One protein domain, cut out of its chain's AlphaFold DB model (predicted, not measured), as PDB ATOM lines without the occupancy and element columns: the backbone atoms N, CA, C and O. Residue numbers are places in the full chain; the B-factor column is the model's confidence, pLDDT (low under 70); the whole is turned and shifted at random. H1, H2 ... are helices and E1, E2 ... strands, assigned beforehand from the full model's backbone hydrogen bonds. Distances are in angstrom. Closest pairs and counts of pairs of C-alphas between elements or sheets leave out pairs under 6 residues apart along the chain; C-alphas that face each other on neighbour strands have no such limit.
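This is residues 295 to 368 of the 690 residues of an uncharacterized protein of Amycolatopsis niigatensis (UniProt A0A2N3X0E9). What shape? H1 and H3 make a V, hairpin E1 E2 near its closed end, H2 near its open. What make-up? Three helices, then two strands, class mixed, lie in 74 printed residues. They are only just compact, close to loose: radius of gyration of the C-alphas 13.4 A, spans 40 by 26 by 17 A.

What touches? H1, residues 295 to 313, touches with 296 to 304 alone H3, 332 to 347, at a steep tilt, 51 degrees, opposite ways; C-alphas 297 and 342 are closest, 4.1 A. What pairs? E1, residues 354 to 358, and E2, 363 to 367, form an antiparallel hairpin, N 356 and O 365 within hydrogen-bond range, 2.8 A. H1 has every O i to N i+4 pair in range, H3 10 of 12.

H1's start? C-alpha 295 is at (30.151, -45.487, 49.651). H2's place? H2, residues 322 to 325, begins at (28.346, -24.478, 36.149).

Any cut? The printed part has no cut. Low pLDDT? Residues 328 to 332 fall under 70.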
ATOM      1  N   ALA A 295      29.187 -46.391  50.269       94.38
ATOM      2  CA  ALA A 295      30.151 -45.487  49.651       94.38
ATOM      3  C   ALA A 295      29.462 -44.446  48.753       94.38
ATOM      4  O   ALA A 295      29.820 -43.273  48.811       94.38
ATOM      5  N   GLU A 296      28.456 -44.859  47.977       95.38
ATOM      6  CA  GLU A 296      27.644 -43.954  47.151       95.38
ATOM      7  C   GLU A 296      26.800 -43.014  48.017       95.38
ATOM      8  O   GLU A 296      26.713 -41.827  47.711       95.38
ATOM      9  N   ALA A 297      26.255 -43.496  49.138       94.31
ATOM     10  CA  ALA A 297      25.520 -42.656  50.079       94.31
ATOM     11  C   ALA A 297      26.418 -41.562  50.687       94.31
ATOM     12  O   ALA A 297      26.045 -40.391  50.718       94.31
ATOM     13  N   ARG A 298      27.643 -41.909  51.111       95.62
ATOM     14  CA  ARG A 298      28.604 -40.919  51.630       95.62
ATOM     15  C   ARG A 298      29.041 -39.908  50.569       95.62
ATOM     16  O   ARG A 298      29.088 -38.718  50.868       95.62
ATOM     17  N   ASP A 299      29.333 -40.361  49.351       95.12
ATOM     18  CA  ASP A 299      29.706 -39.469  48.245       95.12
ATOM     19  C   ASP A 299      28.560 -38.512  47.877       95.12
ATOM     20  O   ASP A 299      28.784 -37.313  47.704       95.12
ATOM     21  N   THR A 300      27.320 -39.012  47.871       94.88
ATOM     22  CA  THR A 300      26.107 -38.213  47.623       94.88
ATOM     23  C   THR A 300      25.933 -37.120  48.678       94.88
ATOM     24  O   THR A 300      25.724 -35.959  48.323       94.88
ATOM     25  N   LEU A 301      26.100 -37.436  49.969       95.62
ATOM     26  CA  LEU A 301      26.014 -36.429  51.034       95.62
ATOM     27  C   LEU A 301      27.171 -35.416  50.998       95.62
ATOM     28  O   LEU A 301      26.943 -34.225  51.206       95.62
ATOM     29  N   LEU A 302      28.396 -35.843  50.671       94.75
ATOM     30  CA  LEU A 302      29.529 -34.924  50.475       94.75
ATOM     31  C   LEU A 302      29.319 -34.001  49.277       94.75
ATOM     32  O   LEU A 302      29.684 -32.824  49.313       94.75
ATOM     33  N   ARG A 303      28.746 -34.524  48.191       94.31
ATOM     34  CA  ARG A 303      28.373 -33.727  47.021       94.31
ATOM     35  C   ARG A 303      27.302 -32.701  47.383       94.31
ATOM     36  O   ARG A 303      27.463 -31.538  47.021       94.31
ATOM     37  N   ALA A 304      26.275 -33.108  48.124       93.94
ATOM     38  CA  ALA A 304      25.202 -32.233  48.585       93.94
ATOM     39  C   ALA A 304      25.727 -31.081  49.458       93.94
ATOM     40  O   ALA A 304      25.421 -29.918  49.194       93.94
ATOM     41  N   GLU A 305      26.589 -31.367  50.435       94.06
ATOM     42  CA  GLU A 305      27.109 -30.328  51.334       94.06
ATOM     43  C   GLU A 305      28.104 -29.386  50.633       94.06
ATOM     44  O   GLU A 305      28.060 -28.171  50.829       94.06
ATOM     45  N   ARG A 306      28.940 -29.900  49.715       92.38
ATOM     46  CA  ARG A 306      29.784 -29.051  48.849       92.38
ATOM     47  C   ARG A 306      28.955 -28.138  47.953       92.38
ATOM     48  O   ARG A 306      29.337 -26.988  47.734       92.38
ATOM     49  N   LEU A 307      27.842 -28.648  47.427       90.88
ATOM     50  CA  LEU A 307      26.926 -27.874  46.601       90.88
ATOM     51  C   LEU A 307      26.277 -26.759  47.432       90.88
ATOM     52  O   LEU A 307      26.314 -25.607  47.004       90.88
ATOM     53  N   ARG A 308      25.808 -27.069  48.648       89.06
ATOM     54  CA  ARG A 308      25.261 -26.098  49.611       89.06
ATOM     55  C   ARG A 308      26.267 -24.993  49.952       89.06
ATOM     56  O   ARG A 308      25.981 -23.820  49.730       89.06
ATOM     57  N   GLY A 309      27.492 -25.356  50.342       89.88
ATOM     58  CA  GLY A 309      28.547 -24.376  50.631       89.88
ATOM     59  C   GLY A 309      28.959 -23.530  49.415       89.88
ATOM     60  O   GLY A 309      29.307 -22.351  49.549       89.88
ATOM     61  N   HIS A 310      28.897 -24.095  48.205       90.31
ATOM     62  CA  HIS A 310      29.121 -23.328  46.982       90.31
ATOM     63  C   HIS A 310      27.985 -22.334  46.714       90.31
ATOM     64  O   HIS A 310      28.272 -21.194  46.361       90.31
ATOM     65  N   ILE A 311      26.723 -22.730  46.893       84.94
ATOM     66  CA  ILE A 311      25.556 -21.852  46.699       84.94
ATOM     67  C   ILE A 311      25.616 -20.663  47.652       84.94
ATOM     68  O   ILE A 311      25.485 -19.527  47.201       84.94
ATOM     69  N   ASP A 312      25.927 -20.909  48.924       80.81
ATOM     70  CA  ASP A 312      26.006 -19.865  49.952       80.81
ATOM     71  C   ASP A 312      27.087 -18.810  49.658       80.81
ATOM     72  O   ASP A 312      27.032 -17.683  50.153       80.81
ATOM     73  N   THR A 313      28.084 -19.158  48.839       87.00
ATOM     74  CA  THR A 313      29.216 -18.282  48.502       87.00
ATOM     75  C   THR A 313      29.231 -17.818  47.045       87.00
ATOM     76  O   THR A 313      30.035 -16.952  46.681       87.00
ATOM     77  N   CYS A 314      28.352 -18.349  46.191       89.88
ATOM     78  CA  CYS A 314      28.343 -18.038  44.769       89.88
ATOM     79  C   CYS A 314      27.623 -16.711  44.495       89.88
ATOM     80  O   CYS A 314      26.425 -16.566  44.698       89.88
ATOM     81  N   THR A 315      28.348 -15.739  43.938       88.19
ATOM     82  CA  THR A 315      27.786 -14.440  43.519       88.19
ATOM     83  C   THR A 315      27.328 -14.413  42.058       88.19
ATOM     84  O   THR A 315      26.995 -13.351  41.532       88.19
ATOM     85  N   THR A 316      27.401 -15.544  41.358       86.50
ATOM     86  CA  THR A 316      27.041 -15.656  39.937       86.50
ATOM     87  C   THR A 316      25.586 -16.107  39.830       86.50
ATOM     88  O   THR A 316      25.153 -16.939  40.622       86.50
ATOM     89  N   LEU A 317      24.825 -15.580  38.865       78.62
ATOM     90  CA  LEU A 317      23.440 -16.009  38.635       78.62
ATOM     91  C   LEU A 317      23.387 -17.535  38.435       78.62
ATOM     92  O   LEU A 317      24.234 -18.091  37.735       78.62
ATOM     93  N   ALA A 318      22.399 -18.207  39.038       70.00
ATOM     94  CA  ALA A 318      22.331 -19.673  39.111       70.00
ATOM     95  C   ALA A 318      22.424 -20.374  37.738       70.00
ATOM     96  O   ALA A 318      23.027 -21.437  37.633       70.00
ATOM     97  N   GLY A 319      21.927 -19.738  36.669       72.88
ATOM     98  CA  GLY A 319      22.018 -20.251  35.295       72.88
ATOM     99  C   GLY A 319      23.366 -20.039  34.587       72.88
ATOM    100  O   GLY A 319      23.555 -20.537  33.482       72.88
ATOM    101  N   GLU A 320      24.303 -19.295  35.182       84.19
ATOM    102  CA  GLU A 320      25.614 -18.970  34.592       84.19
ATOM    103  C   GLU A 320      26.792 -19.631  35.324       84.19
ATOM    104  O   GLU A 320      27.884 -19.751  34.761       84.19
ATOM    105  N   CYS A 321      26.594 -20.091  36.563       90.50
ATOM    106  CA  CYS A 321      27.593 -20.879  37.276       90.50
ATOM    107  C   CYS A 321      27.392 -22.370  36.999       90.50
ATOM    108  O   CYS A 321      26.351 -22.919  37.334       90.50
ATOM    109  N   ALA A 322      28.408 -23.045  36.451       82.44
ATOM    110  CA  ALA A 322      28.346 -24.478  36.149       82.44
ATOM    111  C   ALA A 322      27.967 -25.326  37.379       82.44
ATOM    112  O   ALA A 322      27.135 -26.219  37.278       82.44
ATOM    113  N   THR A 323      28.501 -24.986  38.555       82.81
ATOM    114  CA  THR A 323      28.181 -25.672  39.811       82.81
ATOM    115  C   THR A 323      26.771 -25.335  40.307       82.81
ATOM    116  O   THR A 323      26.066 -26.222  40.763       82.81
ATOM    117  N   CYS A 324      26.302 -24.087  40.169       82.38
ATOM    118  CA  CYS A 324      24.917 -23.739  40.531       82.38
ATOM    119  C   CYS A 324      23.889 -24.260  39.518       82.38
ATOM    120  O   CYS A 324      22.737 -24.456  39.873       82.38
ATOM    121  N   SER A 325      24.284 -24.524  38.272       78.38
ATOM    122  CA  SER A 325      23.402 -25.152  37.283       78.38
ATOM    123  C   SER A 325      23.177 -26.639  37.567       78.38
ATOM    124  O   SER A 325      22.167 -27.200  37.153       78.38
ATOM    125  N   GLU A 326      24.076 -27.280  38.327       71.12
ATOM    126  CA  GLU A 326      23.787 -28.583  38.938       71.12
ATOM    127  C   GLU A 326      22.765 -28.471  40.082       71.12
ATOM    128  O   GLU A 326      22.091 -29.453  40.366       71.12
ATOM    129  N   TYR A 327      22.610 -27.283  40.684       70.56
ATOM    130  CA  TYR A 327      21.636 -26.970  41.737       70.56
ATOM    131  C   TYR A 327      20.270 -26.516  41.202       70.56
ATOM    132  O   TYR A 327      19.435 -26.116  42.000       70.56
ATOM    133  N   ASP A 328      20.018 -26.545  39.888       69.12
ATOM    134  CA  ASP A 328      18.744 -26.075  39.327       69.12
ATOM    135  C   ASP A 328      17.556 -26.599  40.163       69.12
ATOM    136  O   ASP A 328      17.346 -27.811  40.191       69.12
ATOM    137  N   PRO A 329      16.826 -25.736  40.902       57.50
ATOM    138  CA  PRO A 329      15.805 -26.176  41.850       57.50
ATOM    139  C   PRO A 329      14.633 -26.886  41.164       57.50
ATOM    140  O   PRO A 329      13.832 -27.519  41.842       57.50
ATOM    141  N   SER A 330      14.548 -26.846  39.827       57.12
ATOM    142  CA  SER A 330      13.646 -27.713  39.063       57.12
ATOM    143  C   SER A 330      14.150 -29.153  38.878       57.12
ATOM    144  O   SER A 330      13.460 -29.951  38.254       57.12
ATOM    145  N   ARG A 331      15.343 -29.505  39.375       63.19
ATOM    146  CA  ARG A 331      15.862 -30.881  39.475       63.19
ATOM    147  C   ARG A 331      15.652 -31.396  40.900       63.19
ATOM    148  O   ARG A 331      16.609 -31.694  41.617       63.19
ATOM    149  N   THR A 332      14.382 -31.461  41.292       67.25
ATOM    150  CA  THR A 332      13.882 -31.970  42.581       67.25
ATOM    151  C   THR A 332      14.488 -33.327  42.949       67.25
ATOM    152  O   THR A 332      14.822 -33.562  44.109       67.25
ATOM    153  N   ASP A 333      14.777 -34.162  41.950       81.06
ATOM    154  CA  ASP A 333      15.223 -35.545  42.123       81.06
ATOM    155  C   ASP A 333      16.541 -35.697  42.908       81.06
ATOM    156  O   ASP A 333      16.686 -36.625  43.701       81.06
ATOM    157  N   PHE A 334      17.506 -34.779  42.769       86.06
ATOM    158  CA  PHE A 334      18.775 -34.908  43.505       86.06
ATOM    159  C   PHE A 334      18.573 -34.754  45.021       86.06
ATOM    160  O   PHE A 334      19.079 -35.550  45.810       86.06
ATOM    161  N   TRP A 335      17.826 -33.735  45.444       86.31
ATOM    162  CA  TRP A 335      17.627 -33.447  46.866       86.31
ATOM    163  C   TRP A 335      16.548 -34.327  47.492       86.31
ATOM    164  O   TRP A 335      16.722 -34.812  48.611       86.31
ATOM    165  N   GLU A 336      15.448 -34.543  46.777       85.50
ATOM    166  CA  GLU A 336      14.296 -35.277  47.300       85.50
ATOM    167  C   GLU A 336      14.483 -36.790  47.208       85.50
ATOM    168  O   GLU A 336      14.012 -37.509  48.087       85.50
ATOM    169  N   VAL A 337      15.208 -37.281  46.196       86.19
ATOM    170  CA  VAL A 337      15.377 -38.721  45.965       86.19
ATOM    171  C   VAL A 337      16.783 -39.176  46.344       86.19
ATOM    172  O   VAL A 337      16.924 -40.023  47.229       86.19
ATOM    173  N   GLU A 338      17.840 -38.623  45.740       91.69
ATOM    174  CA  GLU A 338      19.206 -39.131  45.963       91.69
ATOM    175  C   GLU A 338      19.727 -38.821  47.375       91.69
ATOM    176  O   GLU A 338      20.201 -39.725  48.068       91.69
ATOM    177  N   VAL A 339      19.606 -37.572  47.842       93.12
ATOM    178  CA  VAL A 339      20.047 -37.181  49.194       93.12
ATOM    179  C   VAL A 339      19.205 -37.873  50.266       93.12
ATOM    180  O   VAL A 339      19.769 -38.410  51.218       93.12
ATOM    181  N   ALA A 340      17.881 -37.949  50.096       89.56
ATOM    182  CA  ALA A 340      17.012 -38.652  51.041       89.56
ATOM    183  C   ALA A 340      17.313 -40.161  51.104       89.56
ATOM    184  O   ALA A 340      17.350 -40.740  52.199       89.56
ATOM    185  N   ALA A 341      17.574 -40.803  49.958       92.06
ATOM    186  CA  ALA A 341      18.004 -42.200  49.904       92.06
ATOM    187  C   ALA A 341      19.376 -42.395  50.567       92.06
ATOM    188  O   ALA A 341      19.541 -43.340  51.338       92.06
ATOM    189  N   ALA A 342      20.328 -41.484  50.347       93.94
ATOM    190  CA  ALA A 342      21.651 -41.523  50.969       93.94
ATOM    191  C   ALA A 342      21.593 -41.363  52.499       93.94
ATOM    192  O   ALA A 342      22.234 -42.126  53.227       93.94
ATOM    193  N   THR A 343      20.790 -40.418  52.997       93.38
ATOM    194  CA  THR A 343      20.553 -40.222  54.435       93.38
ATOM    195  C   THR A 343      19.902 -41.455  55.054       93.38
ATOM    196  O   THR A 343      20.408 -41.972  56.050       93.38
ATOM    197  N   SER A 344      18.833 -41.969  54.437       90.00
ATOM    198  CA  SER A 344      18.132 -43.167  54.922       90.00
ATOM    199  C   SER A 344      19.066 -44.376  54.960       90.00
ATOM    200  O   SER A 344      19.118 -45.101  55.949       90.00
ATOM    201  N   ARG A 345      19.893 -44.551  53.920       93.94
ATOM    202  CA  ARG A 345      20.829 -45.673  53.814       93.94
ATOM    203  C   ARG A 345      21.881 -45.691  54.925       93.94
ATOM    204  O   ARG A 345      22.274 -46.768  55.371       93.94
ATOM    205  N   LEU A 346      22.369 -44.521  55.337       92.62
ATOM    206  CA  LEU A 346      23.322 -44.406  56.444       92.62
ATOM    207  C   LEU A 346      22.635 -44.536  57.809       92.62
ATOM    208  O   LEU A 346      23.240 -45.095  58.721       92.62
ATOM    209  N   ALA A 347      21.380 -44.095  57.931       89.56
ATOM    210  CA  ALA A 347      20.574 -44.262  59.141       89.56
ATOM    211  C   ALA A 347      20.164 -45.727  59.390       89.56
ATOM    212  O   ALA A 347      20.137 -46.160  60.536       89.56
ATOM    213  N   ASP A 348      19.946 -46.539  58.348       89.44
ATOM    214  CA  ASP A 348      19.621 -47.973  58.491       89.44
ATOM    215  C   ASP A 348      20.703 -48.782  59.231       89.44
ATOM    216  O   ASP A 348      20.432 -49.862  59.761       89.44
ATOM    217  N   GLN A 349      21.950 -48.298  59.250       83.94
ATOM    218  CA  GLN A 349      23.038 -48.960  59.975       83.94
ATOM    219  C   GLN A 349      22.938 -48.748  61.488       83.94
ATOM    220  O   GLN A 349      23.377 -49.607  62.256       83.94
ATOM    221  N   ASP A 350      22.388 -47.606  61.896       87.62
ATOM    222  CA  ASP A 350      22.231 -47.189  63.282       87.62
ATOM    223  C   ASP A 350      21.181 -46.058  63.343       87.62
ATOM    224  O   ASP A 350      21.521 -44.901  63.084       87.62
ATOM    225  N   PRO A 351      19.902 -46.371  63.633       84.88
ATOM    226  CA  PRO A 351      18.806 -45.403  63.535       84.88
ATOM    227  C   PRO A 351      18.929 -44.250  64.541       84.88
ATOM    228  O   PRO A 351      18.315 -43.204  64.348       84.88
ATOM    229  N   ASP A 352      19.754 -44.422  65.578       83.69
ATOM    230  CA  ASP A 352      20.040 -43.399  66.583       83.69
ATOM    231  C   ASP A 352      21.295 -42.574  66.242       83.69
ATOM    232  O   ASP A 352      21.700 -41.701  67.018       83.69
ATOM    233  N   ALA A 353      21.965 -42.848  65.117       85.94
ATOM    234  CA  ALA A 353      23.179 -42.144  64.744       85.94
ATOM    235  C   ALA A 353      22.915 -40.802  64.053       85.94
ATOM    236  O   ALA A 353      22.073 -40.653  63.171       85.94
ATOM    237  N   VAL A 354      23.725 -39.815  64.422       88.94
ATOM    238  CA  VAL A 354      23.768 -38.495  63.797       88.94
ATOM    239  C   VAL A 354      24.785 -38.528  62.661       88.94
ATOM    240  O   VAL A 354      25.953 -38.862  62.875       88.94
ATOM    241  N   ILE A 355      24.356 -38.165  61.453       93.81
ATOM    242  CA  ILE A 355      25.225 -38.066  60.277       93.81
ATOM    243  C   ILE A 355      25.830 -36.658  60.236       93.81
ATOM    244  O   ILE A 355      25.114 -35.670  60.086       93.81
ATOM    245  N   LEU A 356      27.151 -36.566  60.369       92.38
ATOM    246  CA  LEU A 356      27.922 -35.329  60.263       92.38
ATOM    247  C   LEU A 356      28.717 -35.348  58.955       92.38
ATOM    248  O   LEU A 356      29.469 -36.288  58.706       92.38
ATOM    249  N   VAL A 357      28.573 -34.316  58.128       93.88
ATOM    250  CA  VAL A 357      29.336 -34.162  56.882       93.88
ATOM    251  C   VAL A 357      30.426 -33.114  57.109       93.88
ATOM    252  O   VAL A 357      30.119 -31.949  57.345       93.88
ATOM    253  N   ASP A 358      31.691 -33.527  57.072       91.94
ATOM    254  CA  ASP A 358      32.860 -32.648  57.186       91.94
ATOM    255  C   ASP A 358      33.452 -32.423  55.788       91.94
ATOM    256  O   ASP A 358      34.177 -33.259  55.239       91.94
ATOM    257  N   THR A 359      33.125 -31.276  55.191       90.06
ATOM    258  CA  THR A 359      33.600 -30.914  53.850       90.06
ATOM    259  C   THR A 359      35.083 -30.557  53.806       90.06
ATOM    260  O   THR A 359      35.684 -30.655  52.736       90.06
ATOM    261  N   ASP A 360      35.690 -30.164  54.931       87.81
ATOM    262  CA  ASP A 360      37.117 -29.820  54.992       87.81
ATOM    263  C   ASP A 360      37.991 -31.080  54.979       87.81
ATOM    264  O   ASP A 360      39.113 -31.067  54.461       87.81
ATOM    265  N   ARG A 361      37.470 -32.182  55.530       89.44
ATOM    266  CA  ARG A 361      38.132 -33.497  55.550       89.44
ATOM    267  C   ARG A 361      37.651 -34.459  54.469       89.44
ATOM    268  O   ARG A 361      38.242 -35.528  54.331       89.44
ATOM    269  N   ASP A 362      36.642 -34.065  53.695       91.75
ATOM    270  CA  ASP A 362      35.982 -34.900  52.684       91.75
ATOM    271  C   ASP A 362      35.470 -36.223  53.287       91.75
ATOM    272  O   ASP A 362      35.660 -37.308  52.734       91.75
ATOM    273  N   GLU A 363      34.866 -36.135  54.477       93.50
ATOM    274  CA  GLU A 363      34.445 -37.290  55.271       93.50
ATOM    275  C   GLU A 363      32.994 -37.147  55.755       93.50
ATOM    276  O   GLU A 363      32.554 -36.076  56.169       93.50
ATOM    277  N   VAL A 364      32.246 -38.255  55.740       93.25
ATOM    278  CA  VAL A 364      30.937 -38.372  56.400       93.25
ATOM    279  C   VAL A 364      31.100 -39.250  57.631       93.25
ATOM    280  O   VAL A 364      31.392 -40.443  57.512       93.25
ATOM    281  N   VAL A 365      30.892 -38.671  58.810       92.31
ATOM    282  CA  VAL A 365      31.012 -39.347  60.101       92.31
ATOM    283  C   VAL A 365      29.618 -39.672  60.631       92.31
ATOM    284  O   VAL A 365      28.808 -38.784  60.868       92.31
ATOM    285  N   VAL A 366      29.345 -40.955  60.853       91.88
ATOM    286  CA  VAL A 366      28.103 -41.431  61.479       91.88
ATOM    287  C   VAL A 366      28.382 -41.641  62.966       91.88
ATOM    288  O   VAL A 366      29.170 -42.515  63.337       91.88
ATOM    289  N   VAL A 367      27.808 -40.797  63.825       91.56
ATOM    290  CA  VAL A 367      28.085 -40.780  65.269       91.56
ATOM    291  C   VAL A 367      26.863 -41.248  66.041       91.56
ATOM    292  O   VAL A 367      25.864 -40.542  66.089       91.56
ATOM    293  N   ASN A 368      26.960 -42.386  66.730       88.62
ATOM    294  CA  ASN A 368      25.942 -42.794  67.696       88.62
ATOM    295  C   ASN A 368      26.149 -42.058  69.042       88.62
ATOM    296  O   ASN A 368      27.158 -42.304  69.722       88.62
TER     297      ASN A 368